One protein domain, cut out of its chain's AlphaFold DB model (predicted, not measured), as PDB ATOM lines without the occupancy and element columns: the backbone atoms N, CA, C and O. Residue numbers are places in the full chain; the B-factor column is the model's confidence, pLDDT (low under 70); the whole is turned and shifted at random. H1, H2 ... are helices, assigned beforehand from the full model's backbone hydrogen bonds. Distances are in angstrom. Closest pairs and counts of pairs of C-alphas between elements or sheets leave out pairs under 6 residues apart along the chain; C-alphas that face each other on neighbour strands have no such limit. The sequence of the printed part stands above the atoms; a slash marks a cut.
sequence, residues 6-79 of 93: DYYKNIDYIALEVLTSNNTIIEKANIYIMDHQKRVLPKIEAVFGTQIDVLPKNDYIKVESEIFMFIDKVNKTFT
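AT A GLANCE: This is residues 6 to 79 of the 93 residues of an uncharacterized protein of Aeromonas sp. CU5 (UniProt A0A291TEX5). H1 and H2 form a helical hairpin, and a third long helix, H3, runs slantwise over one side of it, from near the start of H2 towards the start of H1. Residues 24 to 29 stick out. The printed part has 74 residues, with named helices H1, H2, H3 in that order and no named strand: all helix. It is compact, radius of gyration of the C-alphas 12.5 A, spanning 38 by 22 by 17 A.

HOW THE PARTS SIT: H1, residues 6 to 28, and H2, residues 33 to 48, touch in a hairpin, opposite ways at a shallow tilt of 8 degrees; their closest C-alphas, Asn 10 and Lys 43, are 5.7 A apart. H3, residues 57 to 78, is close to H2 but not clearly touching, closest C-alphas Ile 33 and Lys 57, 6.4 A. Every O i to N i+4 pair is within hydrogen-bond range in H1, 10 of 12 in H2, 17 of 18 in H3.

IN THESE COORDINATES: H1, 31.8 A long, begins at C-alpha 6 (42.758, -28.408, -19.302). H2 has a kink of 35 degrees near residue 40. H3, 31.0 A, ends at C-alpha 78 (43.277, -14.497, -23.386).

THE WHOLE: The printed part has no cut. Residues 28 to 31 are under pLDDT 70.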
ATOM      1  N   ASP A   6      43.787 -27.609 -18.637       92.50
ATOM      2  CA  ASP A   6      42.758 -28.408 -19.302       92.50
ATOM      3  C   ASP A   6      42.237 -27.722 -20.562       92.50
ATOM      4  O   ASP A   6      41.922 -28.398 -21.538       92.50
ATOM      5  N   TYR A   7      42.210 -26.385 -20.582       94.25
ATOM      6  CA  TYR A   7      41.875 -25.636 -21.789       94.25
ATOM      7  C   TYR A   7      42.849 -25.981 -22.921       94.25
ATOM      8  O   TYR A   7      42.419 -26.468 -23.965       94.25
ATOM      9  N   TYR A   8      44.158 -25.823 -22.678       94.19
ATOM     10  CA  TYR A   8      45.201 -26.132 -23.662       94.19
ATOM     11  C   TYR A   8      45.131 -27.590 -24.132       94.19
ATOM     12  O   TYR A   8      45.090 -27.862 -25.328       94.19
ATOM     13  N   LYS A   9      45.000 -28.530 -23.192       94.88
ATOM     14  CA  LYS A   9      44.883 -29.957 -23.510       94.88
ATOM     15  C   LYS A   9      43.703 -30.258 -24.437       94.88
ATOM     16  O   LYS A   9      43.832 -31.078 -25.345       94.88
ATOM     17  N   ASN A  10      42.547 -29.642 -24.200       94.94
ATOM     18  CA  ASN A  10      41.365 -29.901 -25.013       94.94
ATOM     19  C   ASN A  10      41.459 -29.250 -26.401       94.94
ATOM     20  O   ASN A  10      41.088 -29.902 -27.373       94.94
ATOM     21  N   ILE A  11      41.988 -28.026 -26.530       95.06
ATOM     22  CA  ILE A  11      42.174 -27.404 -27.856       95.06
ATOM     23  C   ILE A  11      43.220 -28.147 -28.697       95.06
ATOM     24  O   ILE A  11      43.005 -28.346 -29.892       95.06
ATOM     25  N   ASP A  12      44.301 -28.629 -28.074       95.06
ATOM     26  CA  ASP A  12      45.329 -29.433 -28.741       95.06
ATOM     27  C   ASP A  12      44.742 -30.762 -29.225       95.06
ATOM     28  O   ASP A  12      45.019 -31.214 -30.336       95.06
ATOM     29  N   TYR A  13      43.875 -31.373 -28.413       95.81
ATOM     30  CA  TYR A  13      43.160 -32.581 -28.803       95.81
ATOM     31  C   TYR A  13      42.225 -32.323 -29.989       95.81
ATOM     32  O   TYR A  13      42.220 -33.103 -30.937       95.81
ATOM     33  N   ILE A  14      41.453 -31.232 -29.974       95.38
ATOM     34  CA  ILE A  14      40.576 -30.872 -31.098       95.38
ATOM     35  C   ILE A  14      41.408 -30.724 -32.379       95.38
ATOM     36  O   ILE A  14      41.079 -31.341 -33.389       95.38
ATOM     37  N   ALA A  15      42.526 -29.993 -32.323       95.44
ATOM     38  CA  ALA A  15      43.456 -29.860 -33.445       95.44
ATOM     39  C   ALA A  15      43.970 -31.222 -33.949       95.44
ATOM     40  O   ALA A  15      43.988 -31.486 -35.155       95.44
ATOM     41  N   LEU A  16      44.361 -32.113 -33.035       95.31
ATOM     42  CA  LEU A  16      44.806 -33.464 -33.374       95.31
ATOM     43  C   LEU A  16      43.703 -34.278 -34.064       95.31
ATOM     44  O   LEU A  16      43.986 -35.034 -34.995       95.31
ATOM     45  N   GLU A  17      42.447 -34.129 -33.651       93.44
ATOM     46  CA  GLU A  17      41.326 -34.855 -34.250       93.44
ATOM     47  C   GLU A  17      40.982 -34.379 -35.658       93.44
ATOM     48  O   GLU A  17      40.636 -35.196 -36.522       93.44
ATOM     49  N   VAL A  18      41.133 -33.082 -35.933       93.06
ATOM     50  CA  VAL A  18      41.049 -32.549 -37.298       93.06
ATOM     51  C   VAL A  18      42.115 -33.202 -38.183       93.06
ATOM     52  O   VAL A  18      41.787 -33.730 -39.249       93.06
ATOM     53  N   LEU A  19      43.372 -33.248 -37.725       93.12
ATOM     54  CA  LEU A  19      44.475 -33.889 -38.453       93.12
ATOM     55  C   LEU A  19      44.239 -35.388 -38.659       93.12
ATOM     56  O   LEU A  19      44.380 -35.892 -39.772       93.12
ATOM     57  N   THR A  20      43.815 -36.089 -37.610       92.12
ATOM     58  CA  THR A  20      43.481 -37.520 -37.656       92.12
ATOM     59  C   THR A  20      42.396 -37.786 -38.693       92.12
ATOM     60  O   THR A  20      42.484 -38.731 -39.482       92.12
ATOM     61  N   SER A  21      41.388 -36.920 -38.741       91.81
ATOM     62  CA  SER A  21      40.277 -37.070 -39.675       91.81
ATOM     63  C   SER A  21      40.708 -36.806 -41.116       91.81
ATOM     64  O   SER A  21      40.333 -37.547 -42.021       91.81
ATOM     65  N   ASN A  22      41.577 -35.819 -41.333       90.69
ATOM     66  CA  ASN A  22      42.179 -35.577 -42.641       90.69
ATOM     67  C   ASN A  22      43.003 -36.775 -43.127       90.69
ATOM     68  O   ASN A  22      42.810 -37.225 -44.256       90.69
ATOM     69  N   ASN A  23      43.881 -37.311 -42.277       89.06
ATOM     70  CA  ASN A  23      44.738 -38.445 -42.626       89.06
ATOM     71  C   ASN A  23      43.909 -39.690 -42.955       89.06
ATOM     72  O   ASN A  23      44.162 -40.364 -43.947       89.06
ATOM     73  N   THR A  24      42.847 -39.947 -42.189       86.62
ATOM     74  CA  THR A  24      41.987 -41.112 -42.438       86.62
ATOM     75  C   THR A  24      41.225 -40.997 -43.763       86.62
ATOM     76  O   THR A  24      41.031 -42.006 -44.438       86.62
ATOM     77  N   ILE A  25      40.805 -39.793 -44.177       85.38
ATOM     78  CA  ILE A  25      40.187 -39.594 -45.502       85.38
ATOM     79  C   ILE A  25      41.173 -39.899 -46.617       85.38
ATOM     80  O   ILE A  25      40.805 -40.566 -47.581       85.38
ATOM     81  N   ILE A  26      42.414 -39.433 -46.474       79.31
ATOM     82  CA  ILE A  26      43.477 -39.691 -47.448       79.31
ATOM     83  C   ILE A  26      43.735 -41.199 -47.568       79.31
ATOM     84  O   ILE A  26      43.862 -41.707 -48.679       79.31
ATOM     85  N   GLU A  27      43.781 -41.922 -46.447       76.88
ATOM     86  CA  GLU A  27      44.128 -43.349 -46.416       76.88
ATOM     87  C   GLU A  27      42.980 -44.288 -46.801       76.88
ATOM     88  O   GLU A  27      43.204 -45.304 -47.456       76.88
ATOM     89  N   LYS A  28      41.752 -43.996 -46.355       69.62
ATOM     90  CA  LYS A  28      40.623 -44.941 -46.428       69.62
ATOM     91  C   LYS A  28      39.493 -44.480 -47.341       69.62
ATOM     92  O   LYS A  28      38.497 -45.190 -47.450       69.62
ATOM     93  N   ALA A  29      39.615 -43.298 -47.954       61.00
ATOM     94  CA  ALA A  29      38.596 -42.647 -48.789       61.00
ATOM     95  C   ALA A  29      37.205 -42.526 -48.134       61.00
ATOM     96  O   ALA A  29      36.223 -42.210 -48.804       61.00
ATOM     97  N   ASN A  30      37.103 -42.787 -46.829       58.56
ATOM     98  CA  ASN A  30      35.841 -42.832 -46.120       58.56
ATOM     99  C   ASN A  30      36.087 -42.554 -44.635       58.56
ATOM    100  O   ASN A  30      36.515 -43.426 -43.877       58.56
ATOM    101  N   ILE A  31      35.817 -41.319 -44.220       63.97
ATOM    102  CA  ILE A  31      35.468 -41.031 -42.831       63.97
ATOM    103  C   ILE A  31      33.995 -40.684 -42.803       63.97
ATOM    104  O   ILE A  31      33.527 -39.830 -43.559       63.97
ATOM    105  N   TYR A  32      33.272 -41.312 -41.886       76.44
ATOM    106  CA  TYR A  32      31.961 -40.823 -41.519       76.44
ATOM    107  C   TYR A  32      32.184 -39.575 -40.675       76.44
ATOM    108  O   TYR A  32      32.787 -39.647 -39.607       76.44
ATOM    109  N   ILE A  33      31.694 -38.424 -41.137       86.94
ATOM    110  CA  ILE A  33      31.701 -37.169 -40.367       86.94
ATOM    111  C   ILE A  33      31.186 -37.379 -38.931       86.94
ATOM    112  O   ILE A  33      31.655 -36.737 -38.001       86.94
ATOM    113  N   MET A  34      30.290 -38.349 -38.731       89.56
ATOM    114  CA  MET A  34      29.814 -38.785 -37.417       89.56
ATOM    115  C   MET A  34      30.930 -39.289 -36.491       89.56
ATOM    116  O   MET A  34      30.889 -39.017 -35.297       89.56
ATOM    117  N   ASP A  35      31.929 -40.013 -36.997       90.25
ATOM    118  CA  ASP A  35      33.038 -40.511 -36.176       90.25
ATOM    119  C   ASP A  35      33.980 -39.383 -35.764       90.25
ATOM    120  O   ASP A  35      34.482 -39.381 -34.643       90.25
ATOM    121  N   HIS A  36      34.192 -38.406 -36.651       92.38
ATOM    122  CA  HIS A  36      34.893 -37.172 -36.307       92.38
ATOM    123  C   HIS A  36      34.146 -36.416 -35.196       92.38
ATOM    124  O   HIS A  36      34.726 -36.123 -34.151       92.38
ATOM    125  N   GLN A  37      32.837 -36.209 -35.370       94.44
ATOM    126  CA  GLN A  37      31.968 -35.573 -34.377       94.44
ATOM    127  C   GLN A  37      32.048 -36.269 -33.012       94.44
ATOM    128  O   GLN A  37      32.298 -35.618 -32.001       94.44
ATOM    129  N   LYS A  38      31.942 -37.602 -32.967       93.44
ATOM    130  CA  LYS A  38      32.036 -38.376 -31.717       93.44
ATOM    131  C   LYS A  38      33.348 -38.164 -30.952       93.44
ATOM    132  O   LYS A  38      33.360 -38.338 -29.737       93.44
ATOM    133  N   ARG A  39      34.446 -37.815 -31.634       93.56
ATOM    134  CA  ARG A  39      35.745 -37.549 -30.993       93.56
ATOM    135  C   ARG A  39      35.911 -36.087 -30.579       93.56
ATOM    136  O   ARG A  39      36.488 -35.827 -29.525       93.56
ATOM    137  N   VAL A  40      35.392 -35.149 -31.372       94.25
ATOM    138  CA  VAL A  40      35.544 -33.702 -31.142       94.25
ATOM    139  C   VAL A  40      34.518 -33.147 -30.151       94.25
ATOM    140  O   VAL A  40      34.895 -32.400 -29.246       94.25
ATOM    141  N   LEU A  41      33.243 -33.529 -30.268       95.25
ATOM    142  CA  LEU A  41      32.144 -32.964 -29.473       95.25
ATOM    143  C   LEU A  41      32.369 -33.057 -27.949       95.25
ATOM    144  O   LEU A  41      32.214 -32.033 -27.283       95.25
ATOM    145  N   PRO A  42      32.848 -34.182 -27.372       94.19
ATOM    146  CA  PRO A  42      33.115 -34.250 -25.930       94.19
ATOM    147  C   PRO A  42      34.197 -33.272 -25.451       94.19
ATOM    148  O   PRO A  42      34.237 -32.905 -24.280       94.19
ATOM    149  N   LYS A  43      35.116 -32.857 -26.335       94.44
ATOM    150  CA  LYS A  43      36.158 -31.874 -25.999       94.44
ATOM    151  C   LYS A  43      35.628 -30.456 -26.055       94.44
ATOM    152  O   LYS A  43      36.005 -29.644 -25.218       94.44
ATOM    153  N   ILE A  44      34.735 -30.176 -26.998       93.12
ATOM    154  CA  ILE A  44      34.004 -28.908 -27.043       93.12
ATOM    155  C   ILE A  44      33.165 -28.755 -25.768       93.12
ATOM    156  O   ILE A  44      33.241 -27.711 -25.120       93.12
ATOM    157  N   GLU A  45      32.452 -29.807 -25.354       93.88
ATOM    158  CA  GLU A  45      31.708 -29.824 -24.089       93.88
ATOM    159  C   GLU A  45      32.637 -29.598 -22.888       93.88
ATOM    160  O   GLU A  45      32.344 -28.769 -22.033       93.88
ATOM    161  N   ALA A  46      33.802 -30.252 -22.847       90.69
ATOM    162  CA  ALA A  46      34.764 -30.070 -21.758       90.69
ATOM    163  C   ALA A  46      35.345 -28.644 -21.668       90.69
ATOM    164  O   ALA A  46      35.694 -28.199 -20.577       90.69
ATOM    165  N   VAL A  47      35.475 -27.931 -22.793       88.75
ATOM    166  CA  VAL A  47      36.019 -26.560 -22.825       88.75
ATOM    167  C   VAL A  47      34.951 -25.519 -22.509       88.75
ATOM    168  O   VAL A  47      35.226 -24.571 -21.775       88.75
ATOM    169  N   PHE A  48      33.752 -25.672 -23.071       87.44
ATOM    170  CA  PHE A  48      32.727 -24.624 -23.060       87.44
ATOM    171  C   PHE A  48      31.500 -24.948 -22.212       87.44
ATOM    172  O   PHE A  48      30.674 -24.069 -21.990       87.44
ATOM    173  N   GLY A  49      31.355 -26.191 -21.753       89.88
ATOM    174  CA  GLY A  49      30.125 -26.673 -21.124       89.88
ATOM    175  C   GLY A  49      28.945 -26.755 -22.096       89.88
ATOM    176  O   GLY A  49      27.805 -26.888 -21.660       89.88
ATOM    177  N   THR A  50      29.198 -26.648 -23.404       87.88
ATOM    178  CA  THR A  50      28.160 -26.674 -24.436       87.88
ATOM    179  C   THR A  50      27.978 -28.091 -24.948       87.88
ATOM    180  O   THR A  50      28.884 -28.659 -25.556       87.88
ATOM    181  N   GLN A  51      26.781 -28.635 -24.748       90.81
ATOM    182  CA  GLN A  51      26.371 -29.901 -25.340       90.81
ATOM    183  C   GLN A  51      25.867 -29.659 -26.758       90.81
ATOM    184  O   GLN A  51      24.955 -28.865 -26.981       90.81
ATOM    185  N   ILE A  52      26.501 -30.325 -27.717       93.00
ATOM    186  CA  ILE A  52      26.146 -30.259 -29.131       93.00
ATOM    187  C   ILE A  52      25.879 -31.689 -29.575       93.00
ATOM    188  O   ILE A  52      26.746 -32.554 -29.438       93.00
ATOM    189  N   ASP A  53      24.678 -31.925 -30.089       93.69
ATOM    190  CA  ASP A  53      24.304 -33.222 -30.640       93.69
ATOM    191  C   ASP A  53      25.102 -33.540 -31.907       93.69
ATOM    192  O   ASP A  53      25.649 -32.662 -32.575       93.69
ATOM    193  N   VAL A  54      25.139 -34.818 -32.282       93.62
ATOM    194  CA  VAL A  54      25.631 -35.197 -33.610       93.62
ATOM    195  C   VAL A  54      24.670 -34.641 -34.660       93.62
ATOM    196  O   VAL A  54      23.475 -34.933 -34.635       93.62
ATOM    197  N   LEU A  55      25.198 -33.871 -35.607       93.94
ATOM    198  CA  LEU A  55      24.429 -33.189 -36.644       93.94
ATOM    199  C   LEU A  55      24.680 -33.790 -38.035       93.94
ATOM    200  O   LEU A  55      25.747 -34.368 -38.297       93.94
ATOM    201  N   PRO A  56      23.737 -33.606 -38.979       91.31
ATOM    202  CA  PRO A  56      23.994 -33.829 -40.395       91.31
ATOM    203  C   PRO A  56      25.224 -33.051 -40.871       91.31
ATOM    204  O   PRO A  56      25.516 -31.961 -40.380       91.31
ATOM    205  N   LYS A  57      25.929 -33.594 -41.871       89.06
ATOM    206  CA  LYS A  57      27.225 -33.081 -42.348       89.06
ATOM    207  C   LYS A  57      27.248 -31.555 -42.522       89.06
ATOM    208  O   LYS A  57      28.086 -30.885 -41.933       89.06
ATOM    209  N   ASN A  58      26.324 -31.013 -43.314       89.69
ATOM    210  CA  ASN A  58      26.319 -29.590 -43.665       89.69
ATOM    211  C   ASN A  58      26.054 -28.675 -42.463       89.69
ATOM    212  O   ASN A  58      26.586 -27.567 -42.415       89.69
ATOM    213  N   ASP A  59      25.247 -29.134 -41.509       93.31
ATOM    214  CA  ASP A  59      24.925 -28.370 -40.307       93.31
ATOM    215  C   ASP A  59      26.098 -28.409 -39.328       93.31
ATOM    216  O   ASP A  59      26.523 -27.363 -38.835       93.31
ATOM    217  N   TYR A  60      26.707 -29.585 -39.147       93.50
ATOM    218  CA  TYR A  60      27.901 -29.731 -38.321       93.50
ATOM    219  C   TYR A  60      29.052 -28.843 -38.807       93.50
ATOM    220  O   TYR A  60      29.666 -28.153 -38.005       93.50
ATOM    221  N   ILE A  61      29.324 -28.795 -40.116       91.88
ATOM    222  CA  ILE A  61      30.432 -27.993 -40.668       91.88
ATOM    223  C   ILE A  61      30.262 -26.502 -40.350       91.88
ATOM    224  O   ILE A  61      31.249 -25.812 -40.077       91.88
ATOM    225  N   LYS A  62      29.026 -25.991 -40.382       93.94
ATOM    226  CA  LYS A  62      28.736 -24.598 -40.018       93.94
ATOM    227  C   LYS A  62      29.016 -24.363 -38.535       93.94
ATOM    228  O   LYS A  62      29.810 -23.484 -38.214       93.94
ATOM    229  N   VAL A  63      28.445 -25.202 -37.670       94.38
ATOM    230  CA  VAL A  63      28.621 -25.125 -36.210       94.38
ATOM    231  C   VAL A  63      30.097 -25.238 -35.821       94.38
ATOM    232  O   VAL A  63      30.614 -24.413 -35.074       94.38
ATOM    233  N   GLU A  64      30.815 -26.207 -36.383       94.44
ATOM    234  CA  GLU A  64      32.244 -26.392 -36.145       94.44
ATOM    235  C   GLU A  64      33.060 -25.166 -36.572       94.44
ATOM    236  O   GLU A  64      33.957 -24.738 -35.849       94.44
ATOM    237  N   SER A  65      32.736 -24.565 -37.723       94.81
ATOM    238  CA  SER A  65      33.430 -23.359 -38.197       94.81
ATOM    239  C   SER A  65      33.278 -22.197 -37.215       94.81
ATOM    240  O   SER A  65      34.259 -21.516 -36.915       94.81
ATOM    241  N   GLU A  66      32.069 -21.987 -36.691       95.50
ATOM    242  CA  GLU A  66      31.792 -20.942 -35.702       95.50
ATOM    243  C   GLU A  66      32.525 -21.203 -34.380       95.50
ATOM    244  O   GLU A  66      33.150 -20.294 -33.829       95.50
ATOM    245  N   ILE A  67      32.536 -22.453 -33.909       94.69
ATOM    246  CA  ILE A  67      33.243 -22.847 -32.682       94.69
ATOM    247  C   ILE A  67      34.752 -22.670 -32.834       94.69
ATOM    248  O   ILE A  67      35.401 -22.140 -31.935       94.69
ATOM    249  N   PHE A  68      35.328 -23.069 -33.967       95.69
ATOM    250  CA  PHE A  68      36.764 -22.921 -34.212       95.69
ATOM    251  C   PHE A  68      37.161 -21.449 -34.281       95.69
ATOM    252  O   PHE A  68      38.158 -21.053 -33.679       95.69
ATOM    253  N   MET A  69      36.354 -20.611 -34.937       96.50
ATOM    254  CA  MET A  69      36.560 -19.163 -34.924       96.50
ATOM    255  C   MET A  69      36.485 -18.583 -33.510       96.50
ATOM    256  O   MET A  69      37.284 -17.710 -33.163       96.50
ATOM    257  N   PHE A  70      35.543 -19.052 -32.691       95.06
ATOM    258  CA  PHE A  70      35.428 -18.625 -31.302       95.06
ATOM    259  C   PHE A  70      36.658 -19.027 -30.477       95.06
ATOM    260  O   PHE A  70      37.244 -18.162 -29.825       95.06
ATOM    261  N   ILE A  71      37.103 -20.288 -30.565       94.75
ATOM    262  CA  ILE A  71      38.333 -20.775 -29.915       94.75
ATOM    263  C   ILE A  71      39.529 -19.912 -30.322       94.75
ATOM    264  O   ILE A  71      40.284 -19.473 -29.460       94.75
ATOM    265  N   ASP A  72      39.684 -19.598 -31.607       95.81
ATOM    266  CA  ASP A  72      40.811 -18.791 -32.084       95.81
ATOM    267  C   ASP A  72      40.775 -17.358 -31.539       95.81
ATOM    268  O   ASP A  72      41.817 -16.778 -31.216       95.81
ATOM    269  N   LYS A  73      39.580 -16.772 -31.382       95.94
ATOM    270  CA  LYS A  73      39.427 -15.470 -30.717       95.94
ATOM    271  C   LYS A  73      39.784 -15.551 -29.239       95.94
ATOM    272  O   LYS A  73      40.528 -14.693 -28.771       95.94
ATOM    273  N   VAL A  74      39.318 -16.577 -28.527       94.19
ATOM    274  CA  VAL A  74      39.684 -16.799 -27.120       94.19
ATOM    275  C   VAL A  74      41.195 -16.978 -26.990       94.19
ATOM    276  O   VAL A  74      41.814 -16.297 -26.171       94.19
ATOM    277  N   ASN A  75      41.800 -17.804 -27.850       94.38
ATOM    278  CA  ASN A  75      43.238 -18.039 -27.882       94.38
ATOM    279  C   ASN A  75      44.003 -16.728 -28.036       94.38
ATOM    280  O   ASN A  75      44.881 -16.444 -27.225       94.38
ATOM    281  N   LYS A  76      43.627 -15.915 -29.029       94.81
ATOM    282  CA  LYS A  76      44.286 -14.643 -29.339       94.81
ATOM    283  C   LYS A  76      44.114 -13.584 -28.249       94.81
ATOM    284  O   LYS A  76      45.003 -12.755 -28.073       94.81
ATOM    285  N   THR A  77      42.968 -13.551 -27.575       95.56
ATOM    286  CA  THR A  77      42.656 -12.501 -26.597       95.56
ATOM    287  C   THR A  77      43.156 -12.838 -25.194       95.56
ATOM    288  O   THR A  77      43.581 -11.935 -24.478       95.56
ATOM    289  N   PHE A  78      43.106 -14.110 -24.790       92.94
ATOM    290  CA  PHE A  78      43.277 -14.497 -23.386       92.94
ATOM    291  C   PHE A  78      44.415 -15.488 -23.132       92.94
ATOM    292  O   PHE A  78      44.698 -15.782 -21.973       92.94
ATOM    293  N   THR A  79      45.057 -16.024 -24.171       92.81
ATOM    294  CA  THR A  79      46.025 -17.121 -24.028       92.81
ATOM    295  C   THR A  79      47.299 -16.867 -24.834       92.81
ATOM    296  O   THR A  79      47.353 -15.965 -25.663       92.81
TER     297      THR A  79